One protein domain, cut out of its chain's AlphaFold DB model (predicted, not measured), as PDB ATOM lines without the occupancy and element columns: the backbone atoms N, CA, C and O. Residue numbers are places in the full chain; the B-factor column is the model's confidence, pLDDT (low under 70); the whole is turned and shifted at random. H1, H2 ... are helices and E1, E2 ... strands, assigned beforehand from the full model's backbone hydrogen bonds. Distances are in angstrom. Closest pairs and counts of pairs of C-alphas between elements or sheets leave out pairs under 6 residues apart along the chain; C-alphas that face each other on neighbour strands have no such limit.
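Overview. This is residues 75 to 137 and 149 to 197 of the 202 residues of an uncharacterized protein of Anaerolineales bacterium (UniProt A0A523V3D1). A twisted sheet of five strands has two helices, H1 and H4, laid across its strands over one face, while H2 folds back beside H1, off the sheet, and the short H3 only grazes the sheet. After H4 a long stretch without a named element, residues 178 to 190, leads back to E5 inside the sheet. The printed part has 112 residues with four named helices and five named strands, in the order H1 H2 E1 E2 E3 H3 E4 H4 E5. The sheet's order is E1 - E2 - E3 - E5 - E4, all antiparallel, and the class is mixed, helices and strands. The whole is compact, with a radius of gyration of the C-alphas of 13.4 A, and rounded, spanning 37 by 31 by 30 A.

Along the chain. Start with the sheet: find C-alpha 100 at (257.555, 258.976, 219.416), where E1, residues 100 to 107, sets out on its 20.5 A; it bends by 55 degrees at residue 103. E2 is residues 110 to 116, 20.7 A; E3 is 123 to 127; E4 is 151 to 155; E5 is 191 to 196, ending at C-alpha 196, (253.089, 263.608, 206.485). H4, residues 163 to 177, runs 21.4 A from C-alpha 163 at (260.463, 276.461, 219.728). H1 is residues 75 to 85, 15.1 A; H2 is 87 to 94; H3 is 130 to 133.

Arrangement. Look first along E1, E2 and E3, a meander, each strand the antiparallel neighbour of the one before, and two hairpins. N 103 and O 113 are 2.9 A apart between E1 and E2, and N 114 and O 124 are 2.8 A apart between E2 and E3. Between E3 and E5 find N 125 and O 194 at 2.9 A, and between E5 and E4 N 153 and O 193 at 2.8 A. H1 and H4 are on the same face, making two layers, helices on one face of a sheet. H4, at a height over the sheet of 9.1 A, runs across the strands, at 81 degrees to E1 on the local plane; its closest C-alphas to E1 are Ala 175 and Val 105, 6.7 A. H1, at a height of 8.1 A, also runs across, at 84 degrees to E3 on the local plane. H1 and H4 touch, closest at the C-alphas of Leu 81 and Ala 163, 6.7 A, at a shallow tilt of 32 degrees, opposite ways. H1 and H2 touch only at the corner, closest at the C-alphas of Ala 83 and Ala 90, 4.5 A. H2 is not on the sheet and is apart from H4. Every O i to N i+4 pair is within hydrogen-bond range in H1 and H4, but 2 of 4 in H2; H3 is too short for one, and its one O i to N i+3 pair is not within range.

Size, cuts and confidence. The C-alphas farthest apart are those of Glu 119 and Arg 187, 37.2 A. Residues 138 to 148 are not printed, and C-alphas 137 and 149 stand 14.0 A apart across the cut. Of the links printed whole, H4 to E5 is long. Mean pLDDT of the printed part is 76.8; look for values under 70 at, among others, residues 88 to 99 and 130 to 137.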
ATOM      1  N   ARG A  75     262.079 263.205 223.485       87.00
ATOM      2  CA  ARG A  75     260.703 262.853 223.107       87.00
ATOM      3  C   ARG A  75     259.682 263.791 223.735       87.00
ATOM      4  O   ARG A  75     258.757 264.193 223.043       87.00
ATOM      5  N   GLY A  76     259.868 264.160 225.003       85.75
ATOM      6  CA  GLY A  76     258.969 265.083 225.697       85.75
ATOM      7  C   GLY A  76     259.004 266.481 225.084       85.75
ATOM      8  O   GLY A  76     257.959 267.087 224.875       85.75
ATOM      9  N   ILE A  77     260.196 266.952 224.702       88.06
ATOM     10  CA  ILE A  77     260.370 268.242 224.016       88.06
ATOM     11  C   ILE A  77     259.659 268.221 222.657       88.06
ATOM     12  O   ILE A  77     258.865 269.105 222.356       88.06
ATOM     13  N   VAL A  78     259.882 267.179 221.850       88.38
ATOM     14  CA  VAL A  78     259.221 267.047 220.543       88.38
ATOM     15  C   VAL A  78     257.707 266.898 220.693       88.38
ATOM     16  O   VAL A  78     256.964 267.477 219.908       88.38
ATOM     17  N   GLN A  79     257.229 266.166 221.699       86.56
ATOM     18  CA  GLN A  79     255.799 266.022 221.963       86.56
ATOM     19  C   GLN A  79     255.147 267.367 222.296       86.56
ATOM     20  O   GLN A  79     254.082 267.655 221.754       86.56
ATOM     21  N   GLN A  80     255.800 268.200 223.112       86.62
ATOM     22  CA  GLN A  80     255.322 269.549 223.409       86.62
ATOM     23  C   GLN A  80     255.277 270.417 222.144       86.62
ATOM     24  O   GLN A  80     254.249 271.013 221.845       86.62
ATOM     25  N   LEU A  81     256.343 270.408 221.338       87.50
ATOM     26  CA  LEU A  81     256.390 271.155 220.076       87.50
ATOM     27  C   LEU A  81     255.294 270.726 219.091       87.50
ATOM     28  O   LEU A  81     254.703 271.558 218.404       87.50
ATOM     29  N   LEU A  82     255.010 269.424 219.012       85.88
ATOM     30  CA  LEU A  82     253.914 268.900 218.200       85.88
ATOM     31  C   LEU A  82     252.546 269.290 218.771       85.88
ATOM     32  O   LEU A  82     251.626 269.537 217.992       85.88
ATOM     33  N   ALA A  83     252.409 269.357 220.097       83.94
ATOM     34  CA  ALA A  83     251.182 269.800 220.746       83.94
ATOM     35  C   ALA A  83     250.886 271.277 220.454       83.94
ATOM     36  O   ALA A  83     249.754 271.611 220.102       83.94
ATOM     37  N   ASP A  84     251.914 272.126 220.498       83.81
ATOM     38  CA  ASP A  84     251.816 273.552 220.176       83.81
ATOM     39  C   ASP A  84     251.509 273.770 218.680       83.81
ATOM     40  O   ASP A  84     250.680 274.606 218.317       83.81
ATOM     41  N   ALA A  85     252.113 272.969 217.793       82.69
ATOM     42  CA  ALA A  85     251.873 273.027 216.347       82.69
ATOM     43  C   ALA A  85     250.497 272.502 215.922       82.69
ATOM     44  O   ALA A  85     249.894 272.993 214.962       82.69
ATOM     45  N   PHE A  86     250.012 271.467 216.605       80.31
ATOM     46  CA  PHE A  86     248.802 270.744 216.246       80.31
ATOM     47  C   PHE A  86     247.925 270.482 217.480       80.31
ATOM     48  O   PHE A  86     247.707 269.324 217.849       80.31
ATOM     49  N   PRO A  87     247.321 271.523 218.081       72.25
ATOM     50  CA  PRO A  87     246.577 271.398 219.338       72.25
ATOM     51  C   PRO A  87     245.391 270.424 219.245       72.25
ATOM     52  O   PRO A  87     245.111 269.673 220.176       72.25
ATOM     53  N   ALA A  88     244.735 270.349 218.083       65.31
ATOM     54  CA  ALA A  88     243.651 269.393 217.838       65.31
ATOM     55  C   ALA A  88     244.118 267.922 217.788       65.31
ATOM     56  O   ALA A  88     243.313 267.015 217.977       65.31
ATOM     57  N   GLN A  89     245.400 267.676 217.499       63.91
ATOM     58  CA  GLN A  89     246.009 266.339 217.466       63.91
ATOM     59  C   GLN A  89     246.699 266.003 218.795       63.91
ATOM     60  O   GLN A  89     246.736 264.833 219.168       63.91
ATOM     61  N   ALA A  90     247.157 267.016 219.540       55.41
ATOM     62  CA  ALA A  90     247.778 266.902 220.861       55.41
ATOM     63  C   ALA A  90     246.931 266.096 221.860       55.41
ATOM     64  O   ALA A  90     247.437 265.187 222.515       55.41
ATOM     65  N   MET A  91     245.616 266.350 221.891       48.69
ATOM     66  CA  MET A  91     244.678 265.634 222.766       48.69
ATOM     67  C   MET A  91     244.614 264.125 222.492       48.69
ATOM     68  O   MET A  91     244.308 263.341 223.388       48.69
ATOM     69  N   ALA A  92     244.925 263.690 221.267       51.62
ATOM     70  CA  ALA A  92     244.992 262.272 220.933       51.62
ATOM     71  C   ALA A  92     246.326 261.631 221.351       51.62
ATOM     72  O   ALA A  92     246.396 260.406 221.433       51.62
ATOM     73  N   VAL A  93     247.387 262.418 221.572       51.88
ATOM     74  CA  VAL A  93     248.733 261.933 221.925       51.88
ATOM     75  C   VAL A  93     248.848 261.670 223.428       51.88
ATOM     76  O   VAL A  93     249.363 260.622 223.811       51.88
ATOM     77  N   GLU A  94     248.306 262.553 224.272       51.56
ATOM     78  CA  GLU A  94     248.344 262.403 225.739       51.56
ATOM     79  C   GLU A  94     247.537 261.197 226.248       51.56
ATOM     80  O   GLU A  94     247.950 260.533 227.195       51.56
ATOM     81  N   GLY A  95     246.421 260.857 225.594       43.59
ATOM     82  CA  GLY A  95     245.557 259.745 226.013       43.59
ATOM     83  C   GLY A  95     246.012 258.349 225.571       43.59
ATOM     84  O   GLY A  95     245.498 257.359 226.085       43.59
ATOM     85  N   ALA A  96     246.945 258.238 224.618       44.78
ATOM     86  CA  ALA A  96     247.209 256.978 223.907       44.78
ATOM     87  C   ALA A  96     248.580 256.344 224.189       44.78
ATOM     88  O   ALA A  96     248.927 255.364 223.533       44.78
ATOM     89  N   GLY A  97     249.389 256.896 225.104       47.22
ATOM     90  CA  GLY A  97     250.726 256.357 225.393       47.22
ATOM     91  C   GLY A  97     251.601 256.201 224.141       47.22
ATOM     92  O   GLY A  97     252.441 255.311 224.088       47.22
ATOM     93  N   GLY A  98     251.357 257.004 223.100       55.94
ATOM     94  CA  GLY A  98     251.992 256.850 221.797       55.94
ATOM     95  C   GLY A  98     253.437 257.321 221.858       55.94
ATOM     96  O   GLY A  98     253.694 258.521 221.827       55.94
ATOM     97  N   TRP A  99     254.380 256.386 221.937       64.81
ATOM     98  CA  TRP A  99     255.800 256.718 221.943       64.81
ATOM     99  C   TRP A  99     256.205 257.294 220.581       64.81
ATOM    100  O   TRP A  99     255.920 256.721 219.526       64.81
ATOM    101  N   LEU A 100     256.895 258.437 220.601       79.19
ATOM    102  CA  LEU A 100     257.555 258.976 219.416       79.19
ATOM    103  C   LEU A 100     258.798 258.138 219.108       79.19
ATOM    104  O   LEU A 100     259.692 257.973 219.950       79.19
ATOM    105  N   THR A 101     258.858 257.623 217.884       83.69
ATOM    106  CA  THR A 101     259.994 256.845 217.391       83.69
ATOM    107  C   THR A 101     260.784 257.681 216.402       83.69
ATOM    108  O   THR A 101     260.232 258.208 215.440       83.69
ATOM    109  N   LEU A 102     262.088 257.801 216.636       84.44
ATOM    110  CA  LEU A 102     262.993 258.458 215.705       84.44
ATOM    111  C   LEU A 102     263.165 257.580 214.462       84.44
ATOM    112  O   LEU A 102     263.650 256.455 214.576       84.44
ATOM    113  N   THR A 103     262.782 258.089 213.295       82.56
ATOM    114  CA  THR A 103     262.838 257.338 212.035       82.56
ATOM    115  C   THR A 103     264.030 257.734 211.174       82.56
ATOM    116  O   THR A 103     264.629 256.863 210.549       82.56
ATOM    117  N   ASP A 104     264.412 259.012 211.174       84.62
ATOM    118  CA  ASP A 104     265.522 259.527 210.366       84.62
ATOM    119  C   ASP A 104     266.222 260.712 211.047       84.62
ATOM    120  O   ASP A 104     265.586 261.468 211.783       84.62
ATOM    121  N   VAL A 105     267.523 260.873 210.793       87.00
ATOM    122  CA  VAL A 105     268.340 262.039 211.171       87.00
ATOM    123  C   VAL A 105     269.379 262.252 210.077       87.00
ATOM    124  O   VAL A 105     270.095 261.321 209.720       87.00
ATOM    125  N   SER A 106     269.487 263.476 209.572       84.62
ATOM    126  CA  SER A 106     270.464 263.851 208.550       84.62
ATOM    127  C   SER A 106     271.002 265.262 208.804       84.62
ATOM    128  O   SER A 106     270.372 266.068 209.492       84.62
ATOM    129  N   ASP A 107     272.197 265.525 208.285       82.12
ATOM    130  CA  ASP A 107     272.966 266.770 208.348       82.12
ATOM    131  C   ASP A 107     272.925 267.581 207.043       82.12
ATOM    132  O   ASP A 107     273.010 268.810 207.079       82.12
ATOM    133  N   THR A 108     272.700 266.934 205.896       80.06
ATOM    134  CA  THR A 108     272.601 267.595 204.587       80.06
ATOM    135  C   THR A 108     271.284 267.276 203.856       80.06
ATOM    136  O   THR A 108     271.231 266.330 203.066       80.06
ATOM    137  N   PRO A 109     270.216 268.085 204.019       79.19
ATOM    138  CA  PRO A 109     270.081 269.202 204.958       79.19
ATOM    139  C   PRO A 109     269.844 268.718 206.394       79.19
ATOM    140  O   PRO A 109     269.321 267.626 206.590       79.19
ATOM    141  N   ALA A 110     270.145 269.561 207.389       85.62
ATOM    142  CA  ALA A 110     269.847 269.262 208.787       85.62
ATOM    143  C   ALA A 110     268.347 268.964 208.964       85.62
ATOM    144  O   ALA A 110     267.486 269.820 208.728       85.62
ATOM    145  N   GLN A 111     268.032 267.721 209.314       88.25
ATOM    146  CA  GLN A 111     266.667 267.252 209.494       88.25
ATOM    147  C   GLN A 111     266.599 266.077 210.465       88.25
ATOM    148  O   GLN A 111     267.561 265.329 210.637       88.25
ATOM    149  N   PHE A 112     265.432 265.881 211.062       88.75
ATOM    150  CA  PHE A 112     265.090 264.643 211.746       88.75
ATOM    151  C   PHE A 112     263.604 264.343 211.570       88.75
ATOM    152  O   PHE A 112     262.776 265.251 211.471       88.75
ATOM    153  N   ALA A 113     263.264 263.061 211.507       87.38
ATOM    154  CA  ALA A 113     261.895 262.598 211.368       87.38
ATOM    155  C   ALA A 113     261.491 261.762 212.579       87.38
ATOM    156  O   ALA A 113     262.251 260.921 213.068       87.38
ATOM    157  N   VAL A 114     260.272 261.995 213.048       87.69
ATOM    158  CA  VAL A 114     259.651 261.236 214.128       87.69
ATOM    159  C   VAL A 114     258.350 260.635 213.619       87.69
ATOM    160  O   VAL A 114     257.506 261.320 213.045       87.69
ATOM    161  N   GLY A 115     258.205 259.329 213.790       82.31
ATOM    162  CA  GLY A 115     256.963 258.614 213.540       82.31
ATOM    163  C   GLY A 115     256.196 258.437 214.840       82.31
ATOM    164  O   GLY A 115     256.794 258.235 215.905       82.31
ATOM    165  N   ARG A 116     254.870 258.474 214.753       77.12
ATOM    166  CA  ARG A 116     254.026 257.983 215.837       77.12
ATOM    167  C   ARG A 116     253.953 256.457 215.740       77.12
ATOM    168  O   ARG A 116     253.835 255.913 214.647       77.12
ATOM    169  N   GLN A 117     254.075 255.760 216.870       69.25
ATOM    170  CA  GLN A 117     254.035 254.290 216.900       69.25
ATOM    171  C   GLN A 117     252.614 253.717 216.706       69.25
ATOM    172  O   GLN A 117     252.435 252.504 216.670       69.25
ATOM    173  N   ASP A 118     251.594 254.569 216.596       65.62
ATOM    174  CA  ASP A 118     250.216 254.139 216.390       65.62
ATOM    175  C   ASP A 118     249.925 253.779 214.920       65.62
ATOM    176  O   ASP A 118     250.664 254.111 213.991       65.62
ATOM    177  N   GLU A 119     248.796 253.108 214.696       58.75
ATOM    178  CA  GLU A 119     248.330 252.675 213.367       58.75
ATOM    179  C   GLU A 119     248.044 253.839 212.400       58.75
ATOM    180  O   GLU A 119     247.726 253.617 211.230       58.75
ATOM    181  N   SER A 120     248.156 255.089 212.869       65.50
ATOM    182  CA  SER A 120     247.987 256.278 212.039       65.50
ATOM    183  C   SER A 120     249.077 256.391 210.975       65.50
ATOM    184  O   SER A 120     248.815 256.978 209.928       65.50
ATOM    185  N   GLY A 121     250.275 255.843 211.244       66.88
ATOM    186  CA  GLY A 121     251.474 255.948 210.410       66.88
ATOM    187  C   GLY A 121     251.897 257.391 210.095       66.88
ATOM    188  O   GLY A 121     252.643 257.616 209.138       66.88
ATOM    189  N   GLU A 122     251.403 258.372 210.858       74.75
ATOM    190  CA  GLU A 122     251.769 259.778 210.714       74.75
ATOM    191  C   GLU A 122     253.259 259.972 211.020       74.75
ATOM    192  O   GLU A 122     253.799 259.459 212.006       74.75
ATOM    193  N   THR A 123     253.939 260.713 210.145       80.38
ATOM    194  CA  THR A 123     255.357 261.046 210.296       80.38
ATOM    195  C   THR A 123     255.530 262.555 210.281       80.38
ATOM    196  O   THR A 123     255.100 263.232 209.349       80.38
ATOM    197  N   PHE A 124     256.213 263.077 211.288       86.06
ATOM    198  CA  PHE A 124     256.562 264.483 211.398       86.06
ATOM    199  C   PHE A 124     258.028 264.669 211.020       86.06
ATOM    200  O   PHE A 124     258.905 264.006 211.570       86.06
ATOM    201  N   LEU A 125     258.298 265.555 210.068       87.50
ATOM    202  CA  LEU A 125     259.646 265.889 209.618       87.50
ATOM    203  C   LEU A 125     259.990 267.311 210.055       87.50
ATOM    204  O   LEU A 125     259.295 268.254 209.687       87.50
ATOM    205  N   PHE A 126     261.097 267.448 210.772       89.50
ATOM    206  CA  PHE A 126     261.717 268.719 211.120       89.50
ATOM    207  C   PHE A 126     262.894 268.940 210.174       89.50
ATOM    208  O   PHE A 126     263.760 268.074 210.080       89.50
ATOM    209  N   SER A 127     262.935 270.054 209.445       88.50
ATOM    210  CA  SER A 127     264.006 270.321 208.473       88.50
ATOM    211  C   SER A 127     264.326 271.805 208.352       88.50
ATOM    212  O   SER A 127     263.428 272.643 208.415       88.50
ATOM    213  N   VAL A 128     265.600 272.114 208.095       85.81
ATOM    214  CA  VAL A 128     266.069 273.474 207.770       85.81
ATOM    215  C   VAL A 128     265.892 273.849 206.294       85.81
ATOM    216  O   VAL A 128     266.134 274.986 205.894       85.81
ATOM    217  N   SER A 129     265.509 272.895 205.438       76.44
ATOM    218  CA  SER A 129     265.372 273.121 203.996       76.44
ATOM    219  C   SER A 129     263.916 273.240 203.572       76.44
ATOM    220  O   SER A 129     263.176 272.256 203.524       76.44
ATOM    221  N   ARG A 130     263.536 274.426 203.091       62.50
ATOM    222  CA  ARG A 130     262.234 274.656 202.446       62.50
ATOM    223  C   ARG A 130     262.027 273.796 201.185       62.50
ATOM    224  O   ARG A 130     260.890 273.554 200.785       62.50
ATOM    225  N   GLN A 131     263.101 273.307 200.557       55.09
ATOM    226  CA  GLN A 131     263.032 272.413 199.390       55.09
ATOM    227  C   GLN A 131     262.777 270.948 199.778       55.09
ATOM    228  O   GLN A 131     262.058 270.253 199.064       55.09
ATOM    229  N   ALA A 132     263.277 270.487 200.931       53.34
ATOM    230  CA  ALA A 132     262.914 269.173 201.486       53.34
ATOM    231  C   ALA A 132     261.418 269.107 201.860       53.34
ATOM    232  O   ALA A 132     260.776 268.059 201.762       53.34
ATOM    233  N   VAL A 133     260.872 270.268 202.221       51.97
ATOM    234  CA  VAL A 133     259.466 270.535 202.541       51.97
ATOM    235  C   VAL A 133     258.583 270.639 201.283       51.97
ATOM    236  O   VAL A 133     257.392 270.353 201.332       51.97
ATOM    237  N   THR A 134     259.157 270.999 200.130       52.66
ATOM    238  CA  THR A 134     258.446 271.186 198.854       52.66
ATOM    239  C   THR A 134     259.002 270.271 197.765       52.66
ATOM    240  O   THR A 134     259.423 270.720 196.700       52.66
ATOM    241  N   ARG A 135     258.958 268.948 197.967       48.28
ATOM    242  CA  ARG A 135     259.055 268.021 196.827       48.28
ATOM    243  C   ARG A 135     257.807 268.177 195.949       48.28
ATOM    244  O   ARG A 135     256.883 267.376 196.014       48.28
ATOM    245  N   LYS A 136     257.788 269.196 195.082       42.59
ATOM    246  CA  LYS A 136     257.028 269.113 193.832       42.59
ATOM    247  C   LYS A 136     257.623 267.926 193.072       42.59
ATOM    248  O   LYS A 136     258.824 267.953 192.790       42.59
ATOM    249  N   PRO A 137     256.858 266.876 192.758       41.97
ATOM    250  CA  PRO A 137     257.379 265.846 191.883       41.97
ATOM    251  C   PRO A 137     257.659 266.507 190.542       41.97
ATOM    252  O   PRO A 137     256.826 267.253 190.018       41.97
ATOM    253  N   ARG A 149     248.118 266.105 201.383       62.28
ATOM    254  CA  ARG A 149     247.946 267.367 202.125       62.28
ATOM    255  C   ARG A 149     249.041 267.468 203.184       62.28
ATOM    256  O   ARG A 149     248.756 267.351 204.372       62.28
ATOM    257  N   ASP A 150     250.281 267.635 202.747       71.50
ATOM    258  CA  ASP A 150     251.379 267.895 203.672       71.50
ATOM    259  C   ASP A 150     251.146 269.282 204.289       71.50
ATOM    260  O   ASP A 150     251.049 270.285 203.577       71.50
ATOM    261  N   ILE A 151     250.991 269.333 205.614       75.31
ATOM    262  CA  ILE A 151     250.869 270.594 206.352       75.31
ATOM    263  C   ILE A 151     252.272 271.016 206.758       75.31
ATOM    264  O   ILE A 151     252.978 270.262 207.427       75.31
ATOM    265  N   VAL A 152     252.655 272.219 206.342       80.81
ATOM    266  CA  VAL A 152     253.963 272.814 206.602       80.81
ATOM    267  C   VAL A 152     253.784 273.987 207.548       80.81
ATOM    268  O   VAL A 152     253.039 274.914 207.232       80.81
ATOM    269  N   ILE A 153     254.492 273.960 208.671       82.75
ATOM    270  CA  ILE A 153     254.442 274.999 209.697       82.75
ATOM    271  C   ILE A 153     255.864 275.530 209.922       82.75
ATOM    272  O   ILE A 153     256.771 274.727 210.164       82.75
ATOM    273  N   PRO A 154     256.104 276.849 209.809       86.38
ATOM    274  CA  PRO A 154     257.374 277.434 210.226       86.38
ATOM    275  C   PRO A 154     257.517 277.339 211.750       86.38
ATOM    276  O   PRO A 154     256.568 277.587 212.489       86.38
ATOM    277  N   ILE A 155     258.705 276.973 212.225       85.25
ATOM    278  CA  ILE A 155     259.017 276.897 213.653       85.25
ATOM    279  C   ILE A 155     259.663 278.219 214.057       85.25
ATOM    280  O   ILE A 155     260.880 278.399 213.974       85.25
ATOM    281  N   ASP A 156     258.820 279.159 214.461       83.06
ATOM    282  CA  ASP A 156     259.210 280.499 214.884       83.06
ATOM    283  C   ASP A 156     258.543 280.884 216.217       83.06
ATOM    284  O   ASP A 156     257.883 280.073 216.872       83.06
ATOM    285  N   ALA A 157     258.722 282.143 216.627       76.06
ATOM    286  CA  ALA A 157     258.164 282.670 217.868       76.06
ATOM    287  C   ALA A 157     256.624 282.697 217.900       76.06
ATOM    288  O   ALA A 157     256.060 282.888 218.976       76.06
ATOM    289  N   SER A 158     255.940 282.522 216.759       80.25
ATOM    290  CA  SER A 158     254.477 282.410 216.722       80.25
ATOM    291  C   SER A 158     253.983 281.050 217.213       80.25
ATOM    292  O   SER A 158     252.872 280.968 217.733       80.25
ATOM    293  N   LEU A 159     254.817 280.010 217.088       80.75
ATOM    294  CA  LEU A 159     254.554 278.683 217.632       80.75
ATOM    295  C   LEU A 159     254.836 278.656 219.137       80.75
ATOM    296  O   LEU A 159     253.960 278.391 219.950       80.75
ATOM    297  N   SER A 160     256.080 278.966 219.498       83.56
ATOM    298  CA  SER A 160     256.510 279.189 220.874       83.56
ATOM    299  C   SER A 160     257.788 280.037 220.852       83.56
ATOM    300  O   SER A 160     258.629 279.848 219.964       83.56
ATOM    301  N   PRO A 161     257.989 280.954 221.820       82.88
ATOM    302  CA  PRO A 161     259.180 281.804 221.881       82.88
ATOM    303  C   PRO A 161     260.505 281.028 221.867       82.88
ATOM    304  O   PRO A 161     261.518 281.567 221.427       82.88
ATOM    305  N   THR A 162     260.498 279.774 222.331       86.94
ATOM    306  CA  THR A 162     261.676 278.902 222.446       86.94
ATOM    307  C   THR A 162     261.701 277.766 221.422       86.94
ATOM    308  O   THR A 162     262.683 277.026 221.370       86.94
ATOM    309  N   ALA A 163     260.671 277.636 220.577       87.12
ATOM    310  CA  ALA A 163     260.463 276.461 219.728       87.12
ATOM    311  C   ALA A 163     261.662 276.131 218.835       87.12
ATOM    312  O   ALA A 163     262.097 274.987 218.721       87.12
ATOM    313  N   ARG A 164     262.233 277.164 218.217       88.69
ATOM    314  CA  ARG A 164     263.404 277.028 217.350       88.69
ATOM    315  C   ARG A 164     264.601 276.445 218.099       88.69
ATOM    316  O   ARG A 164     265.244 275.522 217.610       88.69
ATOM    317  N   VAL A 165     264.895 276.997 219.271       89.12
ATOM    318  CA  VAL A 165     266.026 276.577 220.100       89.12
ATOM    319  C   VAL A 165     265.844 275.144 220.582       89.12
ATOM    320  O   VAL A 165     266.793 274.364 220.577       89.12
ATOM    321  N   GLU A 166     264.617 274.773 220.936       91.12
ATOM    322  CA  GLU A 166     264.268 273.408 221.320       91.12
ATOM    323  C   GLU A 166     264.524 272.414 220.185       91.12
ATOM    324  O   GLU A 166     265.180 271.394 220.397       91.12
ATOM    325  N   VAL A 167     264.086 272.734 218.965       91.19
ATOM    326  CA  VAL A 167     264.314 271.892 217.781       91.19
ATOM    327  C   VAL A 167     265.798 271.799 217.429       91.19
ATOM    328  O   VAL A 167     266.288 270.701 217.165       91.19
ATOM    329  N   GLU A 168     266.530 272.916 217.458       90.44
ATOM    330  CA  GLU A 168     267.976 272.931 217.216       90.44
ATOM    331  C   GLU A 168     268.726 272.073 218.239       90.44
ATOM    332  O   GLU A 168     269.590 271.276 217.865       90.44
ATOM    333  N   ALA A 169     268.386 272.202 219.523       89.94
ATOM    334  CA  ALA A 169     268.999 271.427 220.594       89.94
ATOM    335  C   ALA A 169     268.702 269.928 220.445       89.94
ATOM    336  O   ALA A 169     269.615 269.107 220.561       89.94
ATOM    337  N   VAL A 170     267.453 269.569 220.123       90.56
ATOM    338  CA  VAL A 170     267.062 268.181 219.850       90.56
ATOM    339  C   VAL A 170     267.824 267.630 218.650       90.56
ATOM    340  O   VAL A 170     268.400 266.551 218.756       90.56
ATOM    341  N   TRP A 171     267.893 268.357 217.532       91.25
ATOM    342  CA  TRP A 171     268.650 267.891 216.371       91.25
ATOM    343  C   TRP A 171     270.131 267.710 216.702       91.25
ATOM    344  O   TRP A 171     270.672 266.657 216.385       91.25
ATOM    345  N   ARG A 172     270.778 268.666 217.388       89.94
ATOM    346  CA  ARG A 172     272.200 268.549 217.772       89.94
ATOM    347  C   ARG A 172     272.435 267.313 218.629       89.94
ATOM    348  O   ARG A 172     273.371 266.564 218.377       89.94
ATOM    349  N   HIS A 173     271.555 267.079 219.599       89.44
ATOM    350  CA  HIS A 173     271.617 265.902 220.455       89.44
ATOM    351  C   HIS A 173     271.469 264.590 219.664       89.44
ATOM    352  O   HIS A 173     272.188 263.622 219.904       89.44
ATOM    353  N   LEU A 174     270.539 264.545 218.708       89.12
ATOM    354  CA  LEU A 174     270.310 263.368 217.871       89.12
ATOM    355  C   LEU A 174     271.429 263.141 216.843       89.12
ATOM    356  O   LEU A 174     271.782 261.992 216.583       89.12
ATOM    357  N   ALA A 175     271.980 264.215 216.280       88.31
ATOM    358  CA  ALA A 175     273.105 264.196 215.353       88.31
ATOM    359  C   ALA A 175     274.363 263.645 216.034       88.31
ATOM    360  O   ALA A 175     274.963 262.700 215.521       88.31
ATOM    361  N   ASP A 176     274.679 264.137 217.235       88.75
ATOM    362  CA  ASP A 176     275.816 263.678 218.039       88.75
ATOM    363  C   ASP A 176     275.728 262.167 218.331       88.75
ATOM    364  O   ASP A 176     276.657 261.409 218.054       88.75
ATOM    365  N   ARG A 177     274.547 261.669 218.731       86.75
ATOM    366  CA  ARG A 177     274.310 260.220 218.918       86.75
ATOM    367  C   ARG A 177     274.472 259.383 217.650       86.75
ATOM    368  O   ARG A 177     274.692 258.176 217.741       86.75
ATOM    369  N   ARG A 178     274.283 259.983 216.476       85.19
ATOM    370  CA  ARG A 178     274.426 259.323 215.171       85.19
ATOM    371  C   ARG A 178     275.833 259.482 214.588       85.19
ATOM    372  O   ARG A 178     276.073 258.956 213.505       85.19
ATOM    373  N   GLY A 179     276.745 260.158 215.293       84.81
ATOM    374  CA  GLY A 179     278.091 260.461 214.805       84.81
ATOM    375  C   GLY A 179     278.106 261.463 213.647       84.81
ATOM    376  O   GLY A 179     279.044 261.458 212.855       84.81
ATOM    377  N   LEU A 180     277.055 262.278 213.515       85.25
ATOM    378  CA  LEU A 180     276.964 263.365 212.539       85.25
ATOM    379  C   LEU A 180     277.543 264.643 213.144       85.25
ATOM    380  O   LEU A 180     277.424 264.843 214.349       85.25
ATOM    381  N   ASP A 181     278.125 265.518 212.321       79.56
ATOM    382  CA  ASP A 181     278.712 266.776 212.794       79.56
ATOM    383  C   ASP A 181     277.614 267.764 213.254       79.56
ATOM    384  O   ASP A 181     276.894 268.331 212.420       79.56
ATOM    385  N   PRO A 182     277.475 268.031 214.568       69.38
ATOM    386  CA  PRO A 182     276.448 268.929 215.078       69.38
ATOM    387  C   PRO A 182     276.761 270.410 214.796       69.38
ATOM    388  O   PRO A 182     275.896 271.268 215.006       69.38
ATOM    389  N   GLN A 183     277.967 270.739 214.309       68.00
ATOM    390  CA  GLN A 183     278.347 272.096 213.901       68.00
ATOM    391  C   GLN A 183     277.917 272.443 212.470       68.00
ATOM    392  O   GLN A 183     278.015 273.605 212.073       68.00
ATOM    393  N   ALA A 184     277.365 271.485 211.720       65.75
ATOM    394  CA  ALA A 184     276.879 271.701 210.358       65.75
ATOM    395  C   ALA A 184     275.642 272.625 210.269       65.75
ATOM    396  O   ALA A 184     275.243 273.027 209.174       65.75
ATOM    397  N   LEU A 185     275.026 272.991 211.402       75.31
ATOM    398  CA  LEU A 185     273.860 273.874 211.432       75.31
ATOM    399  C   LEU A 185     274.219 275.336 211.113       75.31
ATOM    400  O   LEU A 185     275.011 275.953 211.834       75.31
ATOM    401  N   PRO A 186     273.559 275.963 210.122       69.69
ATOM    402  CA  PRO A 186     273.644 277.403 209.930       69.69
ATOM    403  C   PRO A 186     273.189 278.147 211.192       69.69
ATOM    404  O   PRO A 186     272.114 277.873 211.721       69.69
ATOM    405  N   ARG A 187     273.951 279.160 211.632       69.06
ATOM    406  CA  ARG A 187     273.618 279.990 212.814       69.06
ATOM    407  C   ARG A 187     272.227 280.631 212.756       69.06
ATOM    408  O   ARG A 187     271.685 281.006 213.785       69.06
ATOM    409  N   GLN A 188     271.681 280.797 211.552       71.56
ATOM    410  CA  GLN A 188     270.364 281.377 211.301       71.56
ATOM    411  C   GLN A 188     269.428 280.405 210.565       71.56
ATOM    412  O   GLN A 188     268.552 280.840 209.832       71.56
ATOM    413  N   ALA A 189     269.559 279.093 210.786       76.81
ATOM    414  CA  ALA A 189     268.677 278.100 210.176       76.81
ATOM    415  C   ALA A 189     267.191 278.322 210.526       76.81
ATOM    416  O   ALA A 189     266.805 278.327 211.693       76.81
ATOM    417  N   GLU A 190     266.354 278.503 209.510       86.44
ATOM    418  CA  GLU A 190     264.900 278.499 209.668       86.44
ATOM    419  C   GLU A 190     264.408 277.057 209.699       86.44
ATOM    420  O   GLU A 190     264.649 276.300 208.759       86.44
ATOM    421  N   TRP A 191     263.713 276.677 210.766       89.19
ATOM    422  CA  TRP A 191     263.175 275.332 210.908       89.19
ATOM    423  C   TRP A 191     261.731 275.253 210.436       89.19
ATOM    424  O   TRP A 191     260.925 276.153 210.664       89.19
ATOM    425  N   TYR A 192     261.402 274.131 209.809       88.56
ATOM    426  CA  TYR A 192     260.069 273.823 209.320       88.56
ATOM    427  C   TYR A 192     259.627 272.463 209.848       88.56
ATOM    428  O   TYR A 192     260.400 271.503 209.827       88.56
ATOM    429  N   LEU A 193     258.369 272.386 210.271       88.06
ATOM    430  CA  LEU A 193     257.681 271.161 210.648       88.06
ATOM    431  C   LEU A 193     256.739 270.738 209.520       88.06
ATOM    432  O   LEU A 193     255.897 271.518 209.077       88.06
ATOM    433  N   VAL A 194     256.864 269.493 209.069       84.56
ATOM    434  CA  VAL A 194     256.004 268.892 208.047       84.56
ATOM    435  C   VAL A 194     255.269 267.703 208.642       84.56
ATOM    436  O   VAL A 194     255.907 266.737 209.052       84.56
ATOM    437  N   ASN A 195     253.939 267.737 208.643       83.12
ATOM    438  CA  ASN A 195     253.123 266.565 208.956       83.12
ATOM    439  C   ASN A 195     252.827 265.787 207.664       83.12
ATOM    440  O   ASN A 195     252.139 266.294 206.774       83.12
ATOM    441  N   ARG A 196     253.352 264.558 207.571       76.31
ATOM    442  CA  ARG A 196     253.089 263.608 206.485       76.31
ATOM    443  C   ARG A 196     252.120 262.538 206.971       76.31
ATOM    444  O   ARG A 196     252.461 261.716 207.822       76.31
ATOM    445  N   ARG A 197     250.930 262.504 206.372       68.88
ATOM    446  CA  ARG A 197     249.923 261.471 206.638       68.88
ATOM    447  C   ARG A 197     250.018 260.349 205.606       68.88
ATOM    448  O   ARG A 197     250.032 260.642 204.408       68.88
TER     449      ARG A 197